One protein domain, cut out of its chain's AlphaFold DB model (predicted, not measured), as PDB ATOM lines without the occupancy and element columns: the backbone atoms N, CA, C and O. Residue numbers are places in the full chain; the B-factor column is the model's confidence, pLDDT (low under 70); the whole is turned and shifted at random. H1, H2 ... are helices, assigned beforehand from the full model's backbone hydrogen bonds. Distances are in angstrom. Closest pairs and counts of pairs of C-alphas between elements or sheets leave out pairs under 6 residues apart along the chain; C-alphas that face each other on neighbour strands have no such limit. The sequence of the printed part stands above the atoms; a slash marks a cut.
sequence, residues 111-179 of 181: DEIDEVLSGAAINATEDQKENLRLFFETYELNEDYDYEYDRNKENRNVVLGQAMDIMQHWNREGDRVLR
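What this domain is: This is residues 111 to 179 of the 181 residues of an uncharacterized protein of viral metagenome (UniProt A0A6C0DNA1). One long helix of 29 residues, H3, makes the length of a loose, all-helix arrangement; H2, with 15 residues, runs back alongside it the opposite way, and the short H1, with 10 residues, stands slantwise beside H2, away from H3. Both ends of H3 stick out, with residues 144 to 151 and 172 to 179 standing free. The printed part has 69 residues with three named helices, in the order H1, H2, H3, and no named strand. It is loose, with a radius of gyration of the C-alphas of 14.4 A, and spans 50 by 22 by 17 A.

Where its parts are: H1 is residues 111 to 120, 14.1 A from first to last C-alpha, beginning at C-alpha 111 (139.799, 221.783, 203.088). H2 is residues 126 to 140 and measures 21.1 A. H3 is residues 149 to 177 and measures 42.0 A, ending at C-alpha 177 (145.203, 238.344, 175.718).

How they stand to each other: H1 and H2 are close but not clearly touching, their closest C-alphas being those of Leu 117 and Lys 129, 7.6 A apart. They run opposite ways at a steep tilt of 48 degrees. H2 and H3 are near each other, with 7 pairs of C-alphas within 10 A and the closest 8.4 A apart, only just beyond 8 A. H1 and H3 are apart. In H1 and H2 every O i to N i+4 pair is within hydrogen-bond range; in H3, 23 of 25 are.

The domain as a whole: The C-alphas farthest apart are those of Tyr 147 and Arg 179, at 50.4 A. The printed part has no cut. The link from H1 to H2 is tight, that from H2 to H3 short. Mean pLDDT of the printed part is 73.2, and residues 120 to 122, 139 to 152 and 175 to 179 are under 70.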
ATOM      1  N   ASP A 111     138.417 221.343 202.862       75.81
ATOM      2  CA  ASP A 111     139.799 221.783 203.088       75.81
ATOM      3  C   ASP A 111     140.834 221.118 202.152       75.81
ATOM      4  O   ASP A 111     141.782 221.769 201.716       75.81
ATOM      5  N   GLU A 112     140.677 219.830 201.813       78.69
ATOM      6  CA  GLU A 112     141.579 219.127 200.885       78.69
ATOM      7  C   GLU A 112     141.310 219.554 199.431       78.69
ATOM      8  O   GLU A 112     142.237 219.629 198.618       78.69
ATOM      9  N   ILE A 113     140.055 219.876 199.096       76.88
ATOM     10  CA  ILE A 113     139.687 220.459 197.797       76.88
ATOM     11  C   ILE A 113     140.315 221.850 197.664       76.88
ATOM     12  O   ILE A 113     140.934 222.143 196.638       76.88
ATOM     13  N   ASP A 114     140.241 222.668 198.711       75.44
ATOM     14  CA  ASP A 114     140.863 223.991 198.758       75.44
ATOM     15  C   ASP A 114     142.400 223.917 198.746       75.44
ATOM     16  O   ASP A 114     143.055 224.761 198.129       75.44
ATOM     17  N   GLU A 115     143.014 222.887 199.335       81.75
ATOM     18  CA  GLU A 115     144.463 222.652 199.244       81.75
ATOM     19  C   GLU A 115     144.894 222.260 197.815       81.75
ATOM     20  O   GLU A 115     145.876 222.785 197.279       81.75
ATOM     21  N   VAL A 116     144.130 221.395 197.140       74.00
ATOM     22  CA  VAL A 116     144.396 221.016 195.740       74.00
ATOM     23  C   VAL A 116     144.166 222.197 194.794       74.00
ATOM     24  O   VAL A 116     144.976 222.427 193.889       74.00
ATOM     25  N   LEU A 117     143.102 222.972 195.011       73.19
ATOM     26  CA  LEU A 117     142.813 224.178 194.239       73.19
ATOM     27  C   LEU A 117     143.859 225.263 194.504       73.19
ATOM     28  O   LEU A 117     144.361 225.853 193.554       73.19
ATOM     29  N   SER A 118     144.279 225.494 195.745       74.69
ATOM     30  CA  SER A 118     145.322 226.483 196.054       74.69
ATOM     31  C   SER A 118     146.696 226.085 195.505       74.69
ATOM     32  O   SER A 118     147.433 226.954 195.033       74.69
ATOM     33  N   GLY A 119     147.023 224.790 195.465       71.56
ATOM     34  CA  GLY A 119     148.261 224.286 194.867       71.56
ATOM     35  C   GLY A 119     148.280 224.322 193.333       71.56
ATOM     36  O   GLY A 119     149.311 224.636 192.733       71.56
ATOM     37  N   ALA A 120     147.153 224.019 192.679       60.06
ATOM     38  CA  ALA A 120     147.048 223.989 191.216       60.06
ATOM     39  C   ALA A 120     146.696 225.355 190.595       60.06
ATOM     40  O   ALA A 120     147.003 225.598 189.424       60.06
ATOM     41  N   ALA A 121     146.071 226.246 191.365       55.47
ATOM     42  CA  ALA A 121     145.404 227.447 190.871       55.47
ATOM     43  C   ALA A 121     145.969 228.743 191.476       55.47
ATOM     44  O   ALA A 121     145.237 229.714 191.662       55.47
ATOM     45  N   ILE A 122     147.286 228.796 191.719       60.59
ATOM     46  CA  ILE A 122     147.987 229.982 192.256       60.59
ATOM     47  C   ILE A 122     147.708 231.256 191.417       60.59
ATOM     48  O   ILE A 122     147.800 232.362 191.937       60.59
ATOM     49  N   ASN A 123     147.286 231.111 190.151       72.38
ATOM     50  CA  ASN A 123     146.965 232.220 189.242       72.38
ATOM     51  C   ASN A 123     145.530 232.203 188.668       72.38
ATOM     52  O   ASN A 123     145.260 232.950 187.729       72.38
ATOM     53  N   ALA A 124     144.623 231.347 189.153       72.38
ATOM     54  CA  ALA A 124     143.252 231.325 188.630       72.38
ATOM     55  C   ALA A 124     142.419 232.483 189.199       72.38
ATOM     56  O   ALA A 124     142.569 232.849 190.369       72.38
ATOM     57  N   THR A 125     141.523 233.045 188.387       85.31
ATOM     58  CA  THR A 125     140.582 234.079 188.849       85.31
ATOM     59  C   THR A 125     139.522 233.472 189.774       85.31
ATOM     60  O   THR A 125     139.240 232.277 189.688       85.31
ATOM     61  N   GLU A 126     138.907 234.275 190.649       83.88
ATOM     62  CA  GLU A 126     137.833 233.793 191.541       83.88
ATOM     63  C   GLU A 126     136.680 233.138 190.762       83.88
ATOM     64  O   GLU A 126     136.258 232.038 191.103       83.88
ATOM     65  N   ASP A 127     136.293 233.699 189.612       83.06
ATOM     66  CA  ASP A 127     135.284 233.100 188.723       83.06
ATOM     67  C   ASP A 127     135.673 231.693 188.219       83.06
ATOM     68  O   ASP A 127     134.821 230.834 187.979       83.06
ATOM     69  N   GLN A 128     136.968 231.427 188.016       78.06
ATOM     70  CA  GLN A 128     137.448 230.104 187.601       78.06
ATOM     71  C   GLN A 128     137.414 229.109 188.763       78.06
ATOM     72  O   GLN A 128     137.117 227.933 188.546       78.06
ATOM     73  N   LYS A 129     137.679 229.580 189.987       82.50
ATOM     74  CA  LYS A 129     137.570 228.771 191.204       82.50
ATOM     75  C   LYS A 129     136.114 228.410 191.495       82.50
ATOM     76  O   LYS A 129     135.837 227.237 191.734       82.50
ATOM     77  N   GLU A 130     135.178 229.356 191.375       85.25
ATOM     78  CA  GLU A 130     133.741 229.082 191.537       85.25
ATOM     79  C   GLU A 130     133.225 228.072 190.505       85.25
ATOM     80  O   GLU A 130     132.497 227.146 190.858       85.25
ATOM     81  N   ASN A 131     133.652 228.179 189.243       84.12
ATOM     82  CA  ASN A 131     133.272 227.208 188.213       84.12
ATOM     83  C   ASN A 131     133.811 225.796 188.495       84.12
ATOM     84  O   ASN A 131     133.113 224.813 188.241       84.12
ATOM     85  N   LEU A 132     135.036 225.678 189.019       81.06
ATOM     86  CA  LEU A 132     135.583 224.385 189.440       81.06
ATOM     87  C   LEU A 132     134.832 223.833 190.655       81.06
ATOM     88  O   LEU A 132     134.521 222.644 190.676       81.06
ATOM     89  N   ARG A 133     134.477 224.685 191.622       82.75
ATOM     90  CA  ARG A 133     133.690 224.295 192.797       82.75
ATOM     91  C   ARG A 133     132.314 223.755 192.400       82.75
ATOM     92  O   ARG A 133     131.982 222.635 192.776       82.75
ATOM     93  N   LEU A 134     131.582 224.474 191.543       86.31
ATOM     94  CA  LEU A 134     130.300 224.016 190.984       86.31
ATOM     95  C   LEU A 134     130.429 222.680 190.239       86.31
ATOM     96  O   LEU A 134     129.533 221.834 190.293       86.31
ATOM     97  N   PHE A 135     131.538 222.481 189.525       82.56
ATOM     98  CA  PHE A 135     131.793 221.238 188.806       82.56
ATOM     99  C   PHE A 135     131.984 220.042 189.750       82.56
ATOM    100  O   PHE A 135     131.470 218.964 189.460       82.56
ATOM    101  N   PHE A 136     132.680 220.215 190.877       78.69
ATOM    102  CA  PHE A 136     132.840 219.151 191.874       78.69
ATOM    103  C   PHE A 136     131.556 218.904 192.675       78.69
ATOM    104  O   PHE A 136     131.163 217.754 192.836       78.69
ATOM    105  N   GLU A 137     130.844 219.960 193.065       82.12
ATOM    106  CA  GLU A 137     129.592 219.867 193.831       82.12
ATOM    107  C   GLU A 137     128.482 219.147 193.040       82.12
ATOM    108  O   GLU A 137     127.757 218.302 193.565       82.12
ATOM    109  N   THR A 138     128.404 219.386 191.725       77.38
ATOM    110  CA  THR A 138     127.498 218.632 190.837       77.38
ATOM    111  C   THR A 138     127.914 217.173 190.633       77.38
ATOM    112  O   THR A 138     127.071 216.345 190.274       77.38
ATOM    113  N   TYR A 139     129.187 216.839 190.854       68.00
ATOM    114  CA  TYR A 139     129.695 215.474 190.731       68.00
ATOM    115  C   TYR A 139     129.477 214.657 192.011       68.00
ATOM    116  O   TYR A 139     129.086 213.494 191.916       68.00
ATOM    117  N   GLU A 140     129.670 215.263 193.186       66.44
ATOM    118  CA  GLU A 140     129.496 214.604 194.490       66.44
ATOM    119  C   GLU A 140     128.024 214.329 194.834       66.44
ATOM    120  O   GLU A 140     127.713 213.310 195.447       66.44
ATOM    121  N   LEU A 141     127.081 215.138 194.339       58.50
ATOM    122  CA  LEU A 141     125.640 214.918 194.557       58.50
ATOM    123  C   LEU A 141     125.059 213.651 193.888       58.50
ATOM    124  O   LEU A 141     123.861 213.401 193.999       58.50
ATOM    125  N   ASN A 142     125.868 212.843 193.195       56.22
ATOM    126  CA  ASN A 142     125.426 211.601 192.548       56.22
ATOM    127  C   ASN A 142     125.926 210.314 193.237       56.22
ATOM    128  O   ASN A 142     125.797 209.235 192.653       56.22
ATOM    129  N   GLU A 143     126.487 210.385 194.450       56.84
ATOM    130  CA  GLU A 143     127.114 209.226 195.114       56.84
ATOM    131  C   GLU A 143     126.157 208.219 195.797       56.84
ATOM    132  O   GLU A 143     126.623 207.190 196.275       56.84
ATOM    133  N   ASP A 144     124.828 208.377 195.725       54.03
ATOM    134  CA  ASP A 144     123.849 207.395 196.257       54.03
ATOM    135  C   ASP A 144     123.748 206.063 195.454       54.03
ATOM    136  O   ASP A 144     122.764 205.325 195.561       54.03
ATOM    137  N   TYR A 145     124.741 205.704 194.629       52.59
ATOM    138  CA  TYR A 145     124.721 204.488 193.795       52.59
ATOM    139  C   TYR A 145     125.842 203.493 194.136       52.59
ATOM    140  O   TYR A 145     126.899 203.434 193.505       52.59
ATOM    141  N   ASP A 146     125.525 202.608 195.076       54.12
ATOM    142  CA  ASP A 146     126.376 201.569 195.681       54.12
ATOM    143  C   ASP A 146     126.828 200.399 194.767       54.12
ATOM    144  O   ASP A 146     127.232 199.346 195.259       54.12
ATOM    145  N   TYR A 147     126.786 200.511 193.431       51.38
ATOM    146  CA  TYR A 147     127.072 199.354 192.553       51.38
ATOM    147  C   TYR A 147     128.092 199.542 191.420       51.38
ATOM    148  O   TYR A 147     128.344 198.588 190.684       51.38
ATOM    149  N   GLU A 148     128.764 200.690 191.289       54.09
ATOM    150  CA  GLU A 148     129.805 200.869 190.254       54.09
ATOM    151  C   GLU A 148     131.089 201.564 190.741       54.09
ATOM    152  O   GLU A 148     131.726 202.294 189.984       54.09
ATOM    153  N   TYR A 149     131.535 201.295 191.973       58.19
ATOM    154  CA  TYR A 149     132.738 201.910 192.563       58.19
ATOM    155  C   TYR A 149     133.993 201.835 191.659       58.19
ATOM    156  O   TYR A 149     134.674 202.838 191.434       58.19
ATOM    157  N   ASP A 150     134.261 200.680 191.037       59.59
ATOM    158  CA  ASP A 150     135.437 200.512 190.168       59.59
ATOM    159  C   ASP A 150     135.300 201.220 188.811       59.59
ATOM    160  O   ASP A 150     136.275 201.786 188.306       59.59
ATOM    161  N   ARG A 151     134.091 201.266 188.226       62.72
ATOM    162  CA  ARG A 151     133.860 202.032 186.988       62.72
ATOM    163  C   ARG A 151     133.923 203.535 187.267       62.72
ATOM    164  O   ARG A 151     134.395 204.299 186.424       62.72
ATOM    165  N   ASN A 152     133.526 203.955 188.466       61.78
ATOM    166  CA  ASN A 152     133.569 205.353 188.862       61.78
ATOM    167  C   ASN A 152     135.006 205.860 189.065       61.78
ATOM    168  O   ASN A 152     135.292 207.019 188.778       61.78
ATOM    169  N   LYS A 153     135.954 204.990 189.441       70.38
ATOM    170  CA  LYS A 153     137.378 205.358 189.538       70.38
ATOM    171  C   LYS A 153     138.013 205.658 188.177       70.38
ATOM    172  O   LYS A 153     138.779 206.616 188.051       70.38
ATOM    173  N   GLU A 154     137.696 204.869 187.150       71.38
ATOM    174  CA  GLU A 154     138.123 205.171 185.777       71.38
ATOM    175  C   GLU A 154     137.471 206.462 185.269       71.38
ATOM    176  O   GLU A 154     138.166 207.314 184.712       71.38
ATOM    177  N   ASN A 155     136.180 206.667 185.549       76.25
ATOM    178  CA  ASN A 155     135.482 207.907 185.204       76.25
ATOM    179  C   ASN A 155     136.078 209.129 185.919       76.25
ATOM    180  O   ASN A 155     136.289 210.154 185.277       76.25
ATOM    181  N   ARG A 156     136.446 209.011 187.200       74.69
ATOM    182  CA  ARG A 156     137.098 210.081 187.969       74.69
ATOM    183  C   ARG A 156     138.415 210.511 187.330       74.69
ATOM    184  O   ARG A 156     138.661 211.702 187.181       74.69
ATOM    185  N   ASN A 157     139.240 209.565 186.886       79.00
ATOM    186  CA  ASN A 157     140.491 209.892 186.194       79.00
ATOM    187  C   ASN A 157     140.251 210.554 184.827       79.00
ATOM    188  O   ASN A 157     141.002 211.448 184.441       79.00
ATOM    189  N   VAL A 158     139.202 210.150 184.102       81.75
ATOM    190  CA  VAL A 158     138.806 210.793 182.836       81.75
ATOM    191  C   VAL A 158     138.341 212.228 183.077       81.75
ATOM    192  O   VAL A 158     138.750 213.133 182.353       81.75
ATOM    193  N   VAL A 159     137.536 212.447 184.114       79.44
ATOM    194  CA  VAL A 159     137.017 213.761 184.508       79.44
ATOM    195  C   VAL A 159     138.142 214.690 184.959       79.44
ATOM    196  O   VAL A 159     138.233 215.818 184.478       79.44
ATOM    197  N   LEU A 160     139.059 214.200 185.796       80.81
ATOM    198  CA  LEU A 160     140.252 214.951 186.201       80.81
ATOM    199  C   LEU A 160     141.153 215.275 185.001       80.81
ATOM    200  O   LEU A 160     141.692 216.377 184.916       80.81
ATOM    201  N   GLY A 161     141.284 214.348 184.048       87.62
ATOM    202  CA  GLY A 161     141.995 214.590 182.791       87.62
ATOM    203  C   GLY A 161     141.355 215.706 181.959       87.62
ATOM    204  O   GLY A 161     142.054 216.607 181.499       87.62
ATOM    205  N   GLN A 162     140.027 215.700 181.827       83.75
ATOM    206  CA  GLN A 162     139.288 216.750 181.120       83.75
ATOM    207  C   GLN A 162     139.403 218.110 181.818       83.75
ATOM    208  O   GLN A 162     139.632 219.117 181.150       83.75
ATOM    209  N   ALA A 163     139.301 218.148 183.148       79.69
ATOM    210  CA  ALA A 163     139.481 219.372 183.925       79.69
ATOM    211  C   ALA A 163     140.897 219.950 183.749       79.69
ATOM    212  O   ALA A 163     141.060 221.147 183.509       79.69
ATOM    213  N   MET A 164     141.927 219.097 183.774       83.69
ATOM    214  CA  MET A 164     143.313 219.487 183.493       83.69
ATOM    215  C   MET A 164     143.496 220.058 182.082       83.69
ATOM    216  O   MET A 164     144.184 221.068 181.918       83.69
ATOM    217  N   ASP A 165     142.875 219.456 181.068       86.94
ATOM    218  CA  ASP A 165     142.933 219.957 179.692       86.94
ATOM    219  C   ASP A 165     142.264 221.335 179.555       86.94
ATOM    220  O   ASP A 165     142.803 222.214 178.873       86.94
ATOM    221  N   ILE A 166     141.134 221.554 180.241       82.25
ATOM    222  CA  ILE A 166     140.434 222.849 180.285       82.25
ATOM    223  C   ILE A 166     141.314 223.911 180.958       82.25
ATOM    224  O   ILE A 166     141.520 224.983 180.387       82.25
ATOM    225  N   MET A 167     141.918 223.599 182.108       78.12
ATOM    226  CA  MET A 167     142.833 224.523 182.794       78.12
ATOM    227  C   MET A 167     144.052 224.874 181.928       78.12
ATOM    228  O   MET A 167     144.438 226.038 181.814       78.12
ATOM    229  N   GLN A 168     144.645 223.892 181.242       85.81
ATOM    230  CA  GLN A 168     145.759 224.142 180.321       85.81
ATOM    231  C   GLN A 168     145.356 224.963 179.092       85.81
ATOM    232  O   GLN A 168     146.204 225.646 178.507       85.81
ATOM    233  N   HIS A 169     144.103 224.855 178.647       86.94
ATOM    234  CA  HIS A 169     143.568 225.674 177.567       86.94
ATOM    235  C   HIS A 169     143.431 227.131 178.009       86.94
ATOM    236  O   HIS A 169     143.931 228.018 177.318       86.94
ATOM    237  N   TRP A 170     142.845 227.373 179.183       80.06
ATOM    238  CA  TRP A 170     142.709 228.718 179.745       80.06
ATOM    239  C   TRP A 170     144.054 229.391 179.992       80.06
ATOM    240  O   TRP A 170     144.225 230.539 179.592       80.06
ATOM    241  N   ASN A 171     145.051 228.672 180.515       82.50
ATOM    242  CA  ASN A 171     146.405 229.219 180.662       82.50
ATOM    243  C   ASN A 171     147.015 229.632 179.311       82.50
ATOM    244  O   ASN A 171     147.661 230.671 179.202       82.50
ATOM    245  N   ARG A 172     146.769 228.859 178.244       83.44
ATOM    246  CA  ARG A 172     147.238 229.199 176.889       83.44
ATOM    247  C   ARG A 172     146.507 230.390 176.270       83.44
ATOM    248  O   ARG A 172     147.081 231.056 175.408       83.44
ATOM    249  N   GLU A 173     145.253 230.626 176.639       81.81
ATOM    250  CA  GLU A 173     144.465 231.756 176.139       81.81
ATOM    251  C   GLU A 173     144.695 233.039 176.942       81.81
ATOM    252  O   GLU A 173     144.807 234.100 176.328       81.81
ATOM    253  N   GLY A 174     144.872 232.953 178.263       76.88
ATOM    254  CA  GLY A 174     145.241 234.094 179.108       76.88
ATOM    255  C   GLY A 174     146.543 234.760 178.646       76.88
ATOM    256  O   GLY A 174     146.595 235.977 178.470       76.88
ATOM    257  N   ASP A 175     147.546 233.955 178.285       66.06
ATOM    258  CA  ASP A 175     148.820 234.436 177.726       66.06
ATOM    259  C   ASP A 175     148.682 235.130 176.358       66.06
ATOM    260  O   ASP A 175     149.561 235.893 175.944       66.06
ATOM    261  N   ARG A 176     147.602 234.861 175.611       66.38
ATOM    262  CA  ARG A 176     147.355 235.502 174.310       66.38
ATOM    263  C   ARG A 176     146.708 236.867 174.454       66.38
ATOM    264  O   ARG A 176     146.997 237.733 173.635       66.38
ATOM    265  N   VAL A 177     145.865 237.056 175.466       58.19
ATOM    266  CA  VAL A 177     145.203 238.344 175.718       58.19
ATOM    267  C   VAL A 177     146.221 239.385 176.193       58.19
ATOM    268  O   VAL A 177     146.170 240.525 175.750       58.19
ATOM    269  N   LEU A 178     147.234 238.975 176.964       57.00
ATOM    270  CA  LEU A 178     148.284 239.865 177.485       57.00
ATOM    271  C   LEU A 178     149.386 240.259 176.476       57.00
ATOM    272  O   LEU A 178     150.294 241.003 176.830       57.00
ATOM    273  N   ARG A 179     149.356 239.765 175.229       56.25
ATOM    274  CA  ARG A 179     150.356 240.097 174.183       56.25
ATOM    275  C   ARG A 179     149.859 241.054 173.099       56.25
ATOM    276  O   ARG A 179     150.586 241.287 172.134       56.25
TER     277      ARG A 179